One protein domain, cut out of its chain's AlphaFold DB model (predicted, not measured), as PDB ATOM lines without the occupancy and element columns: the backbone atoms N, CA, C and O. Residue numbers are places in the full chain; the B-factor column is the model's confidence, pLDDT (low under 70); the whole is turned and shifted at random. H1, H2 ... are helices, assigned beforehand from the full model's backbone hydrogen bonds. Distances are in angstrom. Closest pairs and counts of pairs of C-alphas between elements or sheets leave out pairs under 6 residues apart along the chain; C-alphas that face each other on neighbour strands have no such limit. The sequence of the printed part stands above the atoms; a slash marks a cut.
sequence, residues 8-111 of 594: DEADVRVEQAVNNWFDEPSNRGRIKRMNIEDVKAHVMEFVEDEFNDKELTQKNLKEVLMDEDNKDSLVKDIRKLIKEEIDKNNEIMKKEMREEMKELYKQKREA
ATOM      1  N   ASP A   8     -13.497  24.361  18.837       56.41
ATOM      2  CA  ASP A   8     -13.697  24.004  17.426       56.41
ATOM      3  C   ASP A   8     -12.776  24.773  16.453       56.41
ATOM      4  O   ASP A   8     -12.474  24.295  15.363       56.41
ATOM      5  N   GLU A   9     -12.309  25.969  16.823       60.41
ATOM      6  CA  GLU A   9     -11.426  26.788  15.980       60.41
ATOM      7  C   GLU A   9      -9.943  26.415  16.163       60.41
ATOM      8  O   GLU A   9      -9.127  26.630  15.266       60.41
ATOM      9  N   ALA A  10      -9.583  25.821  17.306       57.81
ATOM     10  CA  ALA A  10      -8.229  25.337  17.565       57.81
ATOM     11  C   ALA A  10      -7.923  24.059  16.766       57.81
ATOM     12  O   ALA A  10      -6.858  23.974  16.152       57.81
ATOM     13  N   ASP A  11      -8.874  23.123  16.696       56.16
ATOM     14  CA  ASP A  11      -8.711  21.857  15.966       56.16
ATOM     15  C   ASP A  11      -8.475  22.086  14.466       56.16
ATOM     16  O   ASP A  11      -7.548  21.518  13.883       56.16
ATOM     17  N   VAL A  12      -9.226  23.012  13.858       68.12
ATOM     18  CA  VAL A  12      -9.064  23.373  12.438       68.12
ATOM     19  C   VAL A  12      -7.672  23.953  12.159       68.12
ATOM     20  O   VAL A  12      -7.078  23.674  11.117       68.12
ATOM     21  N   ARG A  13      -7.111  24.739  13.087       68.81
ATOM     22  CA  ARG A  13      -5.782  25.347  12.909       68.81
ATOM     23  C   ARG A  13      -4.655  24.330  13.069       68.81
ATOM     24  O   ARG A  13      -3.672  24.425  12.337       68.81
ATOM     25  N   VAL A  14      -4.795  23.364  13.978       64.00
ATOM     26  CA  VAL A  14      -3.821  22.272  14.132       64.00
ATOM     27  C   VAL A  14      -3.832  21.374  12.895       64.00
ATOM     28  O   VAL A  14      -2.771  21.102  12.337       64.00
ATOM     29  N   GLU A  15      -5.011  20.985  12.402       63.47
ATOM     30  CA  GLU A  15      -5.130  20.176  11.183       63.47
ATOM     31  C   GLU A  15      -4.507  20.889   9.971       63.47
ATOM     32  O   GLU A  15      -3.746  20.294   9.205       63.47
ATOM     33  N   GLN A  16      -4.753  22.194   9.827       72.69
ATOM     34  CA  GLN A  16      -4.185  22.989   8.740       72.69
ATOM     35  C   GLN A  16      -2.656  23.135   8.843       72.69
ATOM     36  O   GLN A  16      -1.972  23.046   7.824       72.69
ATOM     37  N   ALA A  17      -2.103  23.312  10.048       68.50
ATOM     38  CA  ALA A  17      -0.655  23.385  10.261       68.50
ATOM     39  C   ALA A  17       0.041  22.055   9.927       68.50
ATOM     40  O   ALA A  17       1.057  22.042   9.231       68.50
ATOM     41  N   VAL A  18      -0.542  20.928  10.347       66.38
ATOM     42  CA  VAL A  18      -0.027  19.590  10.022       66.38
ATOM     43  C   VAL A  18      -0.045  19.355   8.510       66.38
ATOM     44  O   VAL A  18       0.958  18.913   7.949       66.38
ATOM     45  N   ASN A  19      -1.139  19.709   7.831       71.31
ATOM     46  CA  ASN A  19      -1.233  19.584   6.375       71.31
ATOM     47  C   ASN A  19      -0.176  20.439   5.652       71.31
ATOM     48  O   ASN A  19       0.499  19.942   4.751       71.31
ATOM     49  N   ASN A  20       0.044  21.678   6.100       78.19
ATOM     50  CA  ASN A  20       1.076  22.551   5.534       78.19
ATOM     51  C   ASN A  20       2.493  21.970   5.698       78.19
ATOM     52  O   ASN A  20       3.300  22.064   4.773       78.19
ATOM     53  N   TRP A  21       2.792  21.334   6.836       80.44
ATOM     54  CA  TRP A  21       4.092  20.697   7.074       80.44
ATOM     55  C   TRP A  21       4.363  19.523   6.123       80.44
ATOM     56  O   TRP A  21       5.475  19.385   5.600       80.44
ATOM     57  N   PHE A  22       3.345  18.692   5.862       70.06
ATOM     58  CA  PHE A  22       3.439  17.576   4.911       70.06
ATOM     59  C   PHE A  22       3.597  18.043   3.455       70.06
ATOM     60  O   PHE A  22       4.227  17.353   2.640       70.06
ATOM     61  N   ASP A  23       3.057  19.214   3.120       77.19
ATOM     62  CA  ASP A  23       3.145  19.773   1.775       77.19
ATOM     63  C   ASP A  23       4.491  20.428   1.452       77.19
ATOM     64  O   ASP A  23       4.819  20.598   0.271       77.19
ATOM     65  N   GLU A  24       5.323  20.708   2.455       81.94
ATOM     66  CA  GLU A  24       6.636  21.304   2.242       81.94
ATOM     67  C   GLU A  24       7.613  20.310   1.556       81.94
ATOM     68  O   GLU A  24       7.902  19.227   2.088       81.94
ATOM     69  N   PRO A  25       8.177  20.635   0.369       76.44
ATOM     70  CA  PRO A  25       9.005  19.700  -0.407       76.44
ATOM     71  C   PRO A  25      10.255  19.190   0.326       76.44
ATOM     72  O   PRO A  25      10.704  18.065   0.087       76.44
ATOM     73  N   SER A  26      10.807  20.006   1.229       78.25
ATOM     74  CA  SER A  26      11.957  19.684   2.085       78.25
ATOM     75  C   SER A  26      11.659  18.528   3.051       78.25
ATOM     76  O   SER A  26      12.530  17.683   3.293       78.25
ATOM     77  N   ASN A  27      10.422  18.430   3.543       75.56
ATOM     78  CA  ASN A  27      10.006  17.428   4.523       75.56
ATOM     79  C   ASN A  27       9.677  16.084   3.858       75.56
ATOM     80  O   ASN A  27      10.011  15.029   4.406       75.56
ATOM     81  N   ARG A  28       9.166  16.084   2.617       74.62
ATOM     82  CA  ARG A  28       8.839  14.851   1.865       74.62
ATOM     83  C   ARG A  28      10.031  13.900   1.699       74.62
ATOM     84  O   ARG A  28       9.867  12.682   1.758       74.62
ATOM     85  N   GLY A  29      11.244  14.431   1.519       70.75
ATOM     86  CA  GLY A  29      12.467  13.623   1.430       70.75
ATOM     87  C   GLY A  29      12.954  13.065   2.778       70.75
ATOM     88  O   GLY A  29      13.594  12.011   2.813       70.75
ATOM     89  N   ARG A  30      12.658  13.749   3.893       73.06
ATOM     90  CA  ARG A  30      13.029  13.315   5.256       73.06
ATOM     91  C   ARG A  30      12.063  12.257   5.788       73.06
ATOM     92  O   ARG A  30      12.532  11.237   6.286       73.06
ATOM     93  N   ILE A  31      10.758  12.429   5.564       70.12
ATOM     94  CA  ILE A  31       9.705  11.496   6.006       70.12
ATOM     95  C   ILE A  31       9.937  10.079   5.457       70.12
ATOM     96  O   ILE A  31       9.766   9.105   6.184       70.12
ATOM     97  N   LYS A  32      10.433   9.943   4.216       65.69
ATOM     98  CA  LYS A  32      10.757   8.636   3.600       65.69
ATOM     99  C   LYS A  32      11.792   7.804   4.371       65.69
ATOM    100  O   LYS A  32      11.915   6.612   4.106       65.69
ATOM    101  N   ARG A  33      12.568   8.420   5.270       66.81
ATOM    102  CA  ARG A  33      13.658   7.772   6.022       66.81
ATOM    103  C   ARG A  33      13.381   7.655   7.522       66.81
ATOM    104  O   ARG A  33      14.215   7.104   8.232       66.81
ATOM    105  N   MET A  34      12.249   8.168   7.996       69.62
ATOM    106  CA  MET A  34      11.905   8.239   9.417       69.62
ATOM    107  C   MET A  34      10.960   7.107   9.817       69.62
ATOM    108  O   MET A  34      10.103   6.694   9.035       69.62
ATOM    109  N   ASN A  35      11.108   6.604  11.043       69.56
ATOM    110  CA  ASN A  35      10.102   5.715  11.614       69.56
ATOM    111  C   ASN A  35       8.905   6.543  12.134       69.56
ATOM    112  O   ASN A  35       8.966   7.768  12.236       69.56
ATOM    113  N   ILE A  36       7.792   5.880  12.454       60.38
ATOM    114  CA  ILE A  36       6.550   6.569  12.840       60.38
ATOM    115  C   ILE A  36       6.674   7.387  14.137       60.38
ATOM    116  O   ILE A  36       5.962   8.376  14.292       60.38
ATOM    117  N   GLU A  37       7.564   7.003  15.055       65.88
ATOM    118  CA  GLU A  37       7.790   7.742  16.303       65.88
ATOM    119  C   GLU A  37       8.611   9.014  16.053       65.88
ATOM    120  O   GLU A  37       8.302  10.057  16.624       65.88
ATOM    121  N   ASP A  38       9.559   8.979  15.112       72.38
ATOM    122  CA  ASP A  38      10.320  10.164  14.698       72.38
ATOM    123  C   ASP A  38       9.427  11.190  13.981       72.38
ATOM    124  O   ASP A  38       9.548  12.393  14.215       72.38
ATOM    125  N   VAL A  39       8.493  10.719  13.140       67.31
ATOM    126  CA  VAL A  39       7.507  11.586  12.467       67.31
ATOM    127  C   VAL A  39       6.592  12.247  13.493       67.31
ATOM    128  O   VAL A  39       6.356  13.447  13.404       67.31
ATOM    129  N   LYS A  40       6.116  11.499  14.498       70.12
ATOM    130  CA  LYS A  40       5.330  12.083  15.594       70.12
ATOM    131  C   LYS A  40       6.121  13.148  16.341       70.12
ATOM    132  O   LYS A  40       5.577  14.216  16.586       70.12
ATOM    133  N   ALA A  41       7.382  12.880  16.682       74.00
ATOM    134  CA  ALA A  41       8.220  13.840  17.392       74.00
ATOM    135  C   ALA A  41       8.409  15.139  16.589       74.00
ATOM    136  O   ALA A  41       8.242  16.215  17.147       74.00
ATOM    137  N   HIS A  42       8.663  15.044  15.279       73.75
ATOM    138  CA  HIS A  42       8.835  16.221  14.417       73.75
ATOM    139  C   HIS A  42       7.534  16.996  14.179       73.75
ATOM    140  O   HIS A  42       7.558  18.220  14.141       73.75
ATOM    141  N   VAL A  43       6.394  16.311  14.031       72.56
ATOM    142  CA  VAL A  43       5.092  16.988  13.915       72.56
ATOM    143  C   VAL A  43       4.747  17.701  15.221       72.56
ATOM    144  O   VAL A  43       4.256  18.823  15.184       72.56
ATOM    145  N   MET A  44       5.045  17.092  16.372       69.06
ATOM    146  CA  MET A  44       4.851  17.736  17.673       69.06
ATOM    147  C   MET A  44       5.771  18.948  17.851       69.06
ATOM    148  O   MET A  44       5.293  19.989  18.279       69.06
ATOM    149  N   GLU A  45       7.046  18.846  17.467       77.62
ATOM    150  CA  GLU A  45       7.998  19.969  17.489       77.62
ATOM    151  C   GLU A  45       7.531  21.120  16.580       77.62
ATOM    152  O   GLU A  45       7.505  22.271  17.002       77.62
ATOM    153  N   PHE A  46       7.051  20.813  15.371       74.94
ATOM    154  CA  PHE A  46       6.517  21.819  14.448       74.94
ATOM    155  C   PHE A  46       5.248  22.501  14.981       74.94
ATOM    156  O   PHE A  46       5.105  23.718  14.880       74.94
ATOM    157  N   VAL A  47       4.325  21.737  15.572       67.31
ATOM    158  CA  VAL A  47       3.118  22.296  16.200       67.31
ATOM    159  C   VAL A  47       3.483  23.146  17.425       67.31
ATOM    160  O   VAL A  47       2.839  24.161  17.671       67.31
ATOM    161  N   GLU A  48       4.524  22.788  18.177       69.12
ATOM    162  CA  GLU A  48       5.022  23.612  19.286       69.12
ATOM    163  C   GLU A  48       5.658  24.931  18.815       69.12
ATOM    164  O   GLU A  48       5.501  25.947  19.496       69.12
ATOM    165  N   ASP A  49       6.328  24.938  17.660       71.88
ATOM    166  CA  ASP A  49       6.958  26.135  17.090       71.88
ATOM    167  C   ASP A  49       5.949  27.087  16.417       71.88
ATOM    168  O   ASP A  49       6.069  28.309  16.541       71.88
ATOM    169  N   GLU A  50       4.923  26.557  15.741       73.81
ATOM    170  CA  GLU A  50       3.918  27.367  15.030       73.81
ATOM    171  C   GLU A  50       2.953  28.082  16.004       73.81
ATOM    172  O   GLU A  50       2.462  29.185  15.739       73.81
ATOM    173  N   PHE A  51       2.703  27.485  17.176       67.06
ATOM    174  CA  PHE A  51       1.816  28.029  18.205       67.06
ATOM    175  C   PHE A  51       2.632  28.593  19.378       67.06
ATOM    176  O   PHE A  51       2.802  27.969  20.420       67.06
ATOM    177  N   ASN A  52       3.091  29.836  19.211       54.09
ATOM    178  CA  ASN A  52       3.969  30.604  20.117       54.09
ATOM    179  C   ASN A  52       3.434  30.874  21.550       54.09
ATOM    180  O   ASN A  52       4.014  31.671  22.290       54.09
ATOM    181  N   ASP A  53       2.334  30.239  21.958       59.97
ATOM    182  CA  ASP A  53       1.773  30.298  23.309       59.97
ATOM    183  C   ASP A  53       1.798  28.894  23.935       59.97
ATOM    184  O   ASP A  53       0.859  28.097  23.824       59.97
ATOM    185  N   LYS A  54       2.940  28.562  24.555       55.78
ATOM    186  CA  LYS A  54       3.229  27.218  25.085       55.78
ATOM    187  C   LYS A  54       2.230  26.755  26.149       55.78
ATOM    188  O   LYS A  54       2.050  25.552  26.313       55.78
ATOM    189  N   GLU A  55       1.574  27.671  26.865       58.19
ATOM    190  CA  GLU A  55       0.749  27.321  28.027       58.19
ATOM    191  C   GLU A  55      -0.716  27.038  27.652       58.19
ATOM    192  O   GLU A  55      -1.318  26.089  28.161       58.19
ATOM    193  N   LEU A  56      -1.277  27.799  26.702       54.50
ATOM    194  CA  LEU A  56      -2.658  27.610  26.242       54.50
ATOM    195  C   LEU A  56      -2.788  26.398  25.307       54.50
ATOM    196  O   LEU A  56      -3.746  25.627  25.404       54.50
ATOM    197  N   THR A  57      -1.781  26.180  24.459       57.72
ATOM    198  CA  THR A  57      -1.767  25.079  23.488       57.72
ATOM    199  C   THR A  57      -1.551  23.734  24.184       57.72
ATOM    200  O   THR A  57      -2.271  22.783  23.904       57.72
ATOM    201  N   GLN A  58      -0.662  23.653  25.187       58.06
ATOM    202  CA  GLN A  58      -0.483  22.417  25.961       58.06
ATOM    203  C   GLN A  58      -1.717  22.038  26.781       58.06
ATOM    204  O   GLN A  58      -1.967  20.847  26.962       58.06
ATOM    205  N   LYS A  59      -2.480  23.014  27.288       62.97
ATOM    206  CA  LYS A  59      -3.663  22.745  28.113       62.97
ATOM    207  C   LYS A  59      -4.837  22.236  27.279       62.97
ATOM    208  O   LYS A  59      -5.408  21.207  27.632       62.97
ATOM    209  N   ASN A  60      -5.127  22.892  26.159       61.53
ATOM    210  CA  ASN A  60      -6.210  22.479  25.267       61.53
ATOM    211  C   ASN A  60      -5.866  21.172  24.542       61.53
ATOM    212  O   ASN A  60      -6.704  20.281  24.459       61.53
ATOM    213  N   LEU A  61      -4.609  20.993  24.117       57.00
ATOM    214  CA  LEU A  61      -4.167  19.736  23.514       57.00
ATOM    215  C   LEU A  61      -4.169  18.589  24.538       57.00
ATOM    216  O   LEU A  61      -4.519  17.468  24.187       57.00
ATOM    217  N   LYS A  62      -3.852  18.847  25.820       61.62
ATOM    218  CA  LYS A  62      -4.050  17.850  26.886       61.62
ATOM    219  C   LYS A  62      -5.517  17.506  27.078       61.62
ATOM    220  O   LYS A  62      -5.800  16.329  27.218       61.62
ATOM    221  N   GLU A  63      -6.428  18.474  27.114       62.75
ATOM    222  CA  GLU A  63      -7.861  18.188  27.287       62.75
ATOM    223  C   GLU A  63      -8.422  17.365  26.122       62.75
ATOM    224  O   GLU A  63      -9.112  16.379  26.363       62.75
ATOM    225  N   VAL A  64      -8.036  17.679  24.882       59.44
ATOM    226  CA  VAL A  64      -8.429  16.903  23.694       59.44
ATOM    227  C   VAL A  64      -7.779  15.508  23.672       59.44
ATOM    228  O   VAL A  64      -8.402  14.544  23.238       59.44
ATOM    229  N   LEU A  65      -6.551  15.354  24.186       57.34
ATOM    230  CA  LEU A  65      -5.842  14.064  24.250       57.34
ATOM    231  C   LEU A  65      -6.147  13.217  25.502       57.34
ATOM    232  O   LEU A  65      -5.726  12.057  25.549       57.34
ATOM    233  N   MET A  66      -6.810  13.780  26.519       57.06
ATOM    234  CA  MET A  66      -7.169  13.102  27.777       57.06
ATOM    235  C   MET A  66      -8.554  12.452  27.733       57.06
ATOM    236  O   MET A  66      -8.877  11.679  28.635       57.06
ATOM    237  N   ASP A  67      -9.354  12.719  26.700       62.34
ATOM    238  CA  ASP A  67     -10.529  11.905  26.406       62.34
ATOM    239  C   ASP A  67     -10.062  10.615  25.708       62.34
ATOM    240  O   ASP A  67      -9.858  10.572  24.489       62.34
ATOM    241  N   GLU A  68      -9.775   9.582  26.512       65.75
ATOM    242  CA  GLU A  68      -9.240   8.299  26.030       65.75
ATOM    243  C   GLU A  68     -10.120   7.683  24.931       65.75
ATOM    244  O   GLU A  68      -9.584   7.088  23.993       65.75
ATOM    245  N   ASP A  69     -11.438   7.908  24.981       72.44
ATOM    246  CA  ASP A  69     -12.384   7.392  23.991       72.44
ATOM    247  C   ASP A  69     -12.248   8.096  22.624       72.44
ATOM    248  O   ASP A  69     -12.474   7.481  21.577       72.44
ATOM    249  N   ASN A  70     -11.823   9.366  22.594       70.06
ATOM    250  CA  ASN A  70     -11.676  10.141  21.356       70.06
ATOM    251  C   ASN A  70     -10.270  10.013  20.739       70.06
ATOM    252  O   ASN A  70     -10.093  10.055  19.516       70.06
ATOM    253  N   LYS A  71      -9.259   9.765  21.578       73.12
ATOM    254  CA  LYS A  71      -7.866   9.553  21.160       73.12
ATOM    255  C   LYS A  71      -7.719   8.380  20.194       73.12
ATOM    256  O   LYS A  71      -7.015   8.496  19.190       73.12
ATOM    257  N   ASP A  72      -8.397   7.266  20.459       75.56
ATOM    258  CA  ASP A  72      -8.333   6.090  19.589       75.56
ATOM    259  C   ASP A  72      -9.019   6.329  18.235       75.56
ATOM    260  O   ASP A  72      -8.539   5.834  17.208       75.56
ATOM    261  N   SER A  73     -10.089   7.134  18.204       78.75
ATOM    262  CA  SER A  73     -10.747   7.540  16.956       78.75
ATOM    263  C   SER A  73      -9.839   8.444  16.121       78.75
ATOM    264  O   SER A  73      -9.584   8.152  14.951       78.75
ATOM    265  N   LEU A  74      -9.254   9.474  16.736       76.50
ATOM    266  CA  LEU A  74      -8.360  10.412  16.058       76.50
ATOM    267  C   LEU A  74      -7.088   9.724  15.539       76.50
ATOM    268  O   LEU A  74      -6.684   9.918  14.393       76.50
ATOM    269  N   VAL A  75      -6.473   8.846  16.339       73.75
ATOM    270  CA  VAL A  75      -5.301   8.063  15.911       73.75
ATOM    271  C   VAL A  75      -5.650   7.144  14.741       73.75
ATOM    272  O   VAL A  75      -4.819   6.933  13.851       73.75
ATOM    273  N   LYS A  76      -6.863   6.585  14.711       81.88
ATOM    274  CA  LYS A  76      -7.328   5.743  13.606       81.88
ATOM    275  C   LYS A  76      -7.519   6.547  12.319       81.88
ATOM    276  O   LYS A  76      -7.095   6.067  11.266       81.88
ATOM    277  N   ASP A  77      -8.072   7.753  12.405       83.69
ATOM    278  CA  ASP A  77      -8.273   8.631  11.250       83.69
ATOM    279  C   ASP A  77      -6.945   9.183  10.713       83.69
ATOM    280  O   ASP A  77      -6.687   9.096   9.512       83.69
ATOM    281  N   ILE A  78      -6.023   9.591  11.592       76.50
ATOM    282  CA  ILE A  78      -4.664  10.000  11.200       76.50
ATOM    283  C   ILE A  78      -3.916   8.839  10.535       76.50
ATOM    284  O   ILE A  78      -3.305   9.011   9.481       76.50
ATOM    285  N   ARG A  79      -3.985   7.620  11.092       77.62
ATOM    286  CA  ARG A  79      -3.375   6.435  10.458       77.62
ATOM    287  C   ARG A  79      -3.966   6.158   9.081       77.62
ATOM    288  O   ARG A  79      -3.233   5.723   8.195       77.62
ATOM    289  N   LYS A  80      -5.272   6.375   8.903       89.75
ATOM    290  CA  LYS A  80      -5.945   6.199   7.616       89.75
ATOM    291  C   LYS A  80      -5.450   7.226   6.595       89.75
ATOM    292  O   LYS A  80      -5.042   6.813   5.515       89.75
ATOM    293  N   LEU A  81      -5.387   8.506   6.962       82.12
ATOM    294  CA  LEU A  81      -4.884   9.581   6.097       82.12
ATOM    295  C   LEU A  81      -3.412   9.379   5.717       82.12
ATOM    296  O   LEU A  81      -3.064   9.435   4.539       82.12
ATOM    297  N   ILE A  82      -2.555   9.041   6.690       82.19
ATOM    298  CA  ILE A  82      -1.138   8.737   6.433       82.19
ATOM    299  C   ILE A  82      -1.012   7.555   5.469       82.19
ATOM    300  O   ILE A  82      -0.201   7.592   4.547       82.19
ATOM    301  N   LYS A  83      -1.811   6.499   5.658       89.06
ATOM    302  CA  LYS A  83      -1.773   5.328   4.779       89.06
ATOM    303  C   LYS A  83      -2.212   5.673   3.354       89.06
ATOM    304  O   LYS A  83      -1.536   5.267   2.415       89.06
ATOM    305  N   GLU A  84      -3.291   6.436   3.196       91.62
ATOM    306  CA  GLU A  84      -3.786   6.874   1.884       91.62
ATOM    307  C   GLU A  84      -2.755   7.743   1.144       91.62
ATOM    308  O   GLU A  84      -2.518   7.537  -0.048       91.62
ATOM    309  N   GLU A  85      -2.074   8.650   1.846       86.88
ATOM    310  CA  GLU A  85      -1.048   9.509   1.248       86.88
ATOM    311  C   GLU A  85       0.245   8.738   0.923       86.88
ATOM    312  O   GLU A  85       0.862   8.962  -0.122       86.88
ATOM    313  N   ILE A  86       0.641   7.766   1.754       86.56
ATOM    314  CA  ILE A  86       1.746   6.846   1.439       86.56
ATOM    315  C   ILE A  86       1.415   6.015   0.193       86.56
ATOM    316  O   ILE A  86       2.249   5.907  -0.707       86.56
ATOM    317  N   ASP A  87       0.209   5.451   0.110       92.12
ATOM    318  CA  ASP A  87      -0.219   4.634  -1.027       92.12
ATOM    319  C   ASP A  87      -0.248   5.460  -2.324       92.12
ATOM    320  O   ASP A  87       0.262   5.020  -3.359       92.12
ATOM    321  N   LYS A  88      -0.738   6.702  -2.261       94.31
ATOM    322  CA  LYS A  88      -0.723   7.648  -3.383       94.31
ATOM    323  C   LYS A  88       0.698   7.994  -3.836       94.31
ATOM    324  O   LYS A  88       0.990   7.933  -5.031       94.31
ATOM    325  N   ASN A  89       1.603   8.295  -2.903       86.88
ATOM    326  CA  ASN A  89       3.003   8.593  -3.221       86.88
ATOM    327  C   ASN A  89       3.748   7.373  -3.787       86.88
ATOM    328  O   ASN A  89       4.565   7.513  -4.700       86.88
ATOM    329  N   ASN A  90       3.428   6.166  -3.315       90.62
ATOM    330  CA  ASN A  90       3.970   4.923  -3.858       90.62
ATOM    331  C   ASN A  90       3.518   4.673  -5.305       90.62
ATOM    332  O   ASN A  90       4.323   4.229  -6.125       90.62
ATOM    333  N   GLU A  91       2.263   4.967  -5.649       95.94
ATOM    334  CA  GLU A  91       1.775   4.839  -7.029       95.94
ATOM    335  C   GLU A  91       2.400   5.876  -7.974       95.94
ATOM    336  O   GLU A  91       2.764   5.531  -9.102       95.94
ATOM    337  N   ILE A  92       2.614   7.115  -7.510       94.94
ATOM    338  CA  ILE A  92       3.343   8.142  -8.274       94.94
ATOM    339  C   ILE A  92       4.775   7.671  -8.559       94.94
ATOM    340  O   ILE A  92       5.186   7.624  -9.719       94.94
ATOM    341  N   MET A  93       5.492   7.208  -7.532       93.31
ATOM    342  CA  MET A  93       6.869   6.722  -7.665       93.31
ATOM    343  C   MET A  93       6.974   5.506  -8.598       93.31
ATOM    344  O   MET A  93       7.869   5.431  -9.438       93.31
ATOM    345  N   LYS A  94       6.034   4.552  -8.514       95.94
ATOM    346  CA  LYS A  94       5.978   3.417  -9.451       95.94
ATOM    347  C   LYS A  94       5.772   3.874 -10.891       95.94
ATOM    348  O   LYS A  94       6.309   3.246 -11.802       95.94
ATOM    349  N   LYS A  95       4.967   4.915 -11.118       97.12
ATOM    350  CA  LYS A  95       4.704   5.447 -12.458       97.12
ATOM    351  C   LYS A  95       5.940   6.144 -13.027       97.12
ATOM    352  O   LYS A  95       6.295   5.854 -14.164       97.12
ATOM    353  N   GLU A  96       6.617   6.971 -12.235       96.44
ATOM    354  CA  GLU A  96       7.876   7.625 -12.622       96.44
ATOM    355  C   GLU A  96       8.955   6.592 -12.963       96.44
ATOM    356  O   GLU A  96       9.511   6.624 -14.057       96.44
ATOM    357  N   MET A  97       9.144   5.587 -12.103       95.31
ATOM    358  CA  MET A  97      10.112   4.512 -12.338       95.31
ATOM    359  C   MET A  97       9.784   3.687 -13.594       95.31
ATOM    360  O   MET A  97      10.683   3.223 -14.293       95.31
ATOM    361  N   ARG A  98       8.496   3.493 -13.921       96.19
ATOM    362  CA  ARG A  98       8.087   2.820 -15.167       96.19
ATOM    363  C   ARG A  98       8.402   3.651 -16.406       96.19
ATOM    364  O   ARG A  98       8.782   3.061 -17.413       96.19
ATOM    365  N   GLU A  99       8.219   4.967 -16.363       96.69
ATOM    366  CA  GLU A  99       8.551   5.843 -17.495       96.69
ATOM    367  C   GLU A  99      10.068   5.986 -17.669       96.69
ATOM    368  O   GLU A  99      10.559   5.847 -18.784       96.69
ATOM    369  N   GLU A 100      10.830   6.118 -16.582       95.00
ATOM    370  CA  GLU A 100      12.298   6.121 -16.634       95.00
ATOM    371  C   GLU A 100      12.843   4.796 -17.188       95.00
ATOM    372  O   GLU A 100      13.683   4.788 -18.088       95.00
ATOM    373  N   MET A 101      12.293   3.657 -16.750       91.69
ATOM    374  CA  MET A 101      12.638   2.355 -17.325       91.69
ATOM    375  C   MET A 101      12.286   2.267 -18.812       91.69
ATOM    376  O   MET A 101      13.052   1.681 -19.573       91.69
ATOM    377  N   LYS A 102      11.154   2.828 -19.257       94.50
ATOM    378  CA  LYS A 102      10.800   2.853 -20.687       94.50
ATOM    379  C   LYS A 102      11.781   3.690 -21.497       94.50
ATOM    380  O   LYS A 102      12.171   3.237 -22.569       94.50
ATOM    381  N   GLU A 103      12.190   4.855 -21.002       93.69
ATOM    382  CA  GLU A 103      13.196   5.683 -21.670       93.69
ATOM    383  C   GLU A 103      14.559   4.983 -21.698       93.69
ATOM    384  O   GLU A 103      15.180   4.921 -22.754       93.69
ATOM    385  N   LEU A 104      14.970   4.316 -20.615       84.81
ATOM    386  CA  LEU A 104      16.172   3.472 -20.608       84.81
ATOM    387  C   LEU A 104      16.073   2.315 -21.611       84.81
ATOM    388  O   LEU A 104      17.030   2.035 -22.331       84.81
ATOM    389  N   TYR A 105      14.921   1.645 -21.706       81.94
ATOM    390  CA  TYR A 105      14.698   0.597 -22.706       81.94
ATOM    391  C   TYR A 105      14.704   1.148 -24.129       81.94
ATOM    392  O   TYR A 105      15.228   0.489 -25.025       81.94
ATOM    393  N   LYS A 106      14.139   2.335 -24.350       84.88
ATOM    394  CA  LYS A 106      14.125   3.005 -25.649       84.88
ATOM    395  C   LYS A 106      15.533   3.431 -26.054       84.88
ATOM    396  O   LYS A 106      15.967   3.074 -27.142       84.88
ATOM    397  N   GLN A 107      16.287   4.048 -25.150       78.94
ATOM    398  CA  GLN A 107      17.688   4.407 -25.353       78.94
ATOM    399  C   GLN A 107      18.557   3.167 -25.598       78.94
ATOM    400  O   GLN A 107      19.408   3.176 -26.478       78.94
ATOM    401  N   LYS A 108      18.305   2.057 -24.893       77.19
ATOM    402  CA  LYS A 108      18.991   0.775 -25.121       77.19
ATOM    403  C   LYS A 108      18.601   0.113 -26.447       77.19
ATOM    404  O   LYS A 108      19.398  -0.627 -27.012       77.19
ATOM    405  N   ARG A 109      17.386   0.367 -26.940       72.81
ATOM    406  CA  ARG A 109      16.895  -0.104 -28.244       72.81
ATOM    407  C   ARG A 109      17.418   0.752 -29.401       72.81
ATOM    408  O   ARG A 109      17.537   0.243 -30.510       72.81
ATOM    409  N   GLU A 110      17.714   2.020 -29.137       70.75
ATOM    410  CA  GLU A 110      18.296   2.977 -30.086       70.75
ATOM    411  C   GLU A 110      19.831   3.019 -30.029       70.75
ATOM    412  O   GLU A 110      20.459   3.538 -30.954       70.75
ATOM    413  N   ALA A 111      20.451   2.451 -28.988       57.22
ATOM    414  CA  ALA A 111      21.897   2.284 -28.917       57.22
ATOM    415  C   ALA A 111      22.372   1.497 -30.152       57.22
ATOM    416  O   ALA A 111      21.791   0.449 -30.460       57.22
TER     417      ALA A 111
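What this domain is: This is residues 8 to 111 of the 594 residues of the protein "Hypothetical protein" of Chaetoceros debilis (UniProt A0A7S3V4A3). One long helix, H5, makes the long arm of an L, with H4 its short arm; H1 and H3, crossing steeply, and small H2 lie apart from H5. The 104 residues have five named helices, H1 to H5 in order, and no named strand: all helix. The whole is only just loose, close to extended, radius of gyration of the C-alphas 19.2 A, spanning 66 by 28 by 24 A.

Where its parts are: H5, residues 68 to 110, runs 62.7 A from C-alpha 68 at (-9.240, 8.299, 26.030) to C-alpha 110 at (18.296, 2.977, -30.086). H4 is residues 54 to 66, H3 36 to 50, H2 25 to 31, H1 8 to 23.

How they stand to each other: H4 and H5 only just touch, with 3 pairs of C-alphas within 8 A, only at the corner; the closest C-alphas, Leu 65 and Lys 71, are 5.8 A apart. H1 touches H3 with residues 14 to 21 alone, closest C-alphas Val 18 and Val 43, 6.9 A. O i to N i+4 pairs are within hydrogen-bond range throughout H3 and H4, 10 of 12 in H1, 37 of 39 in H5, 1 of 3 in H2, with 1 of 4 O i to N i+3.

The domain as a whole: The printed part has no cut; its four links are tight. Residues under pLDDT 70 include 51 to 68.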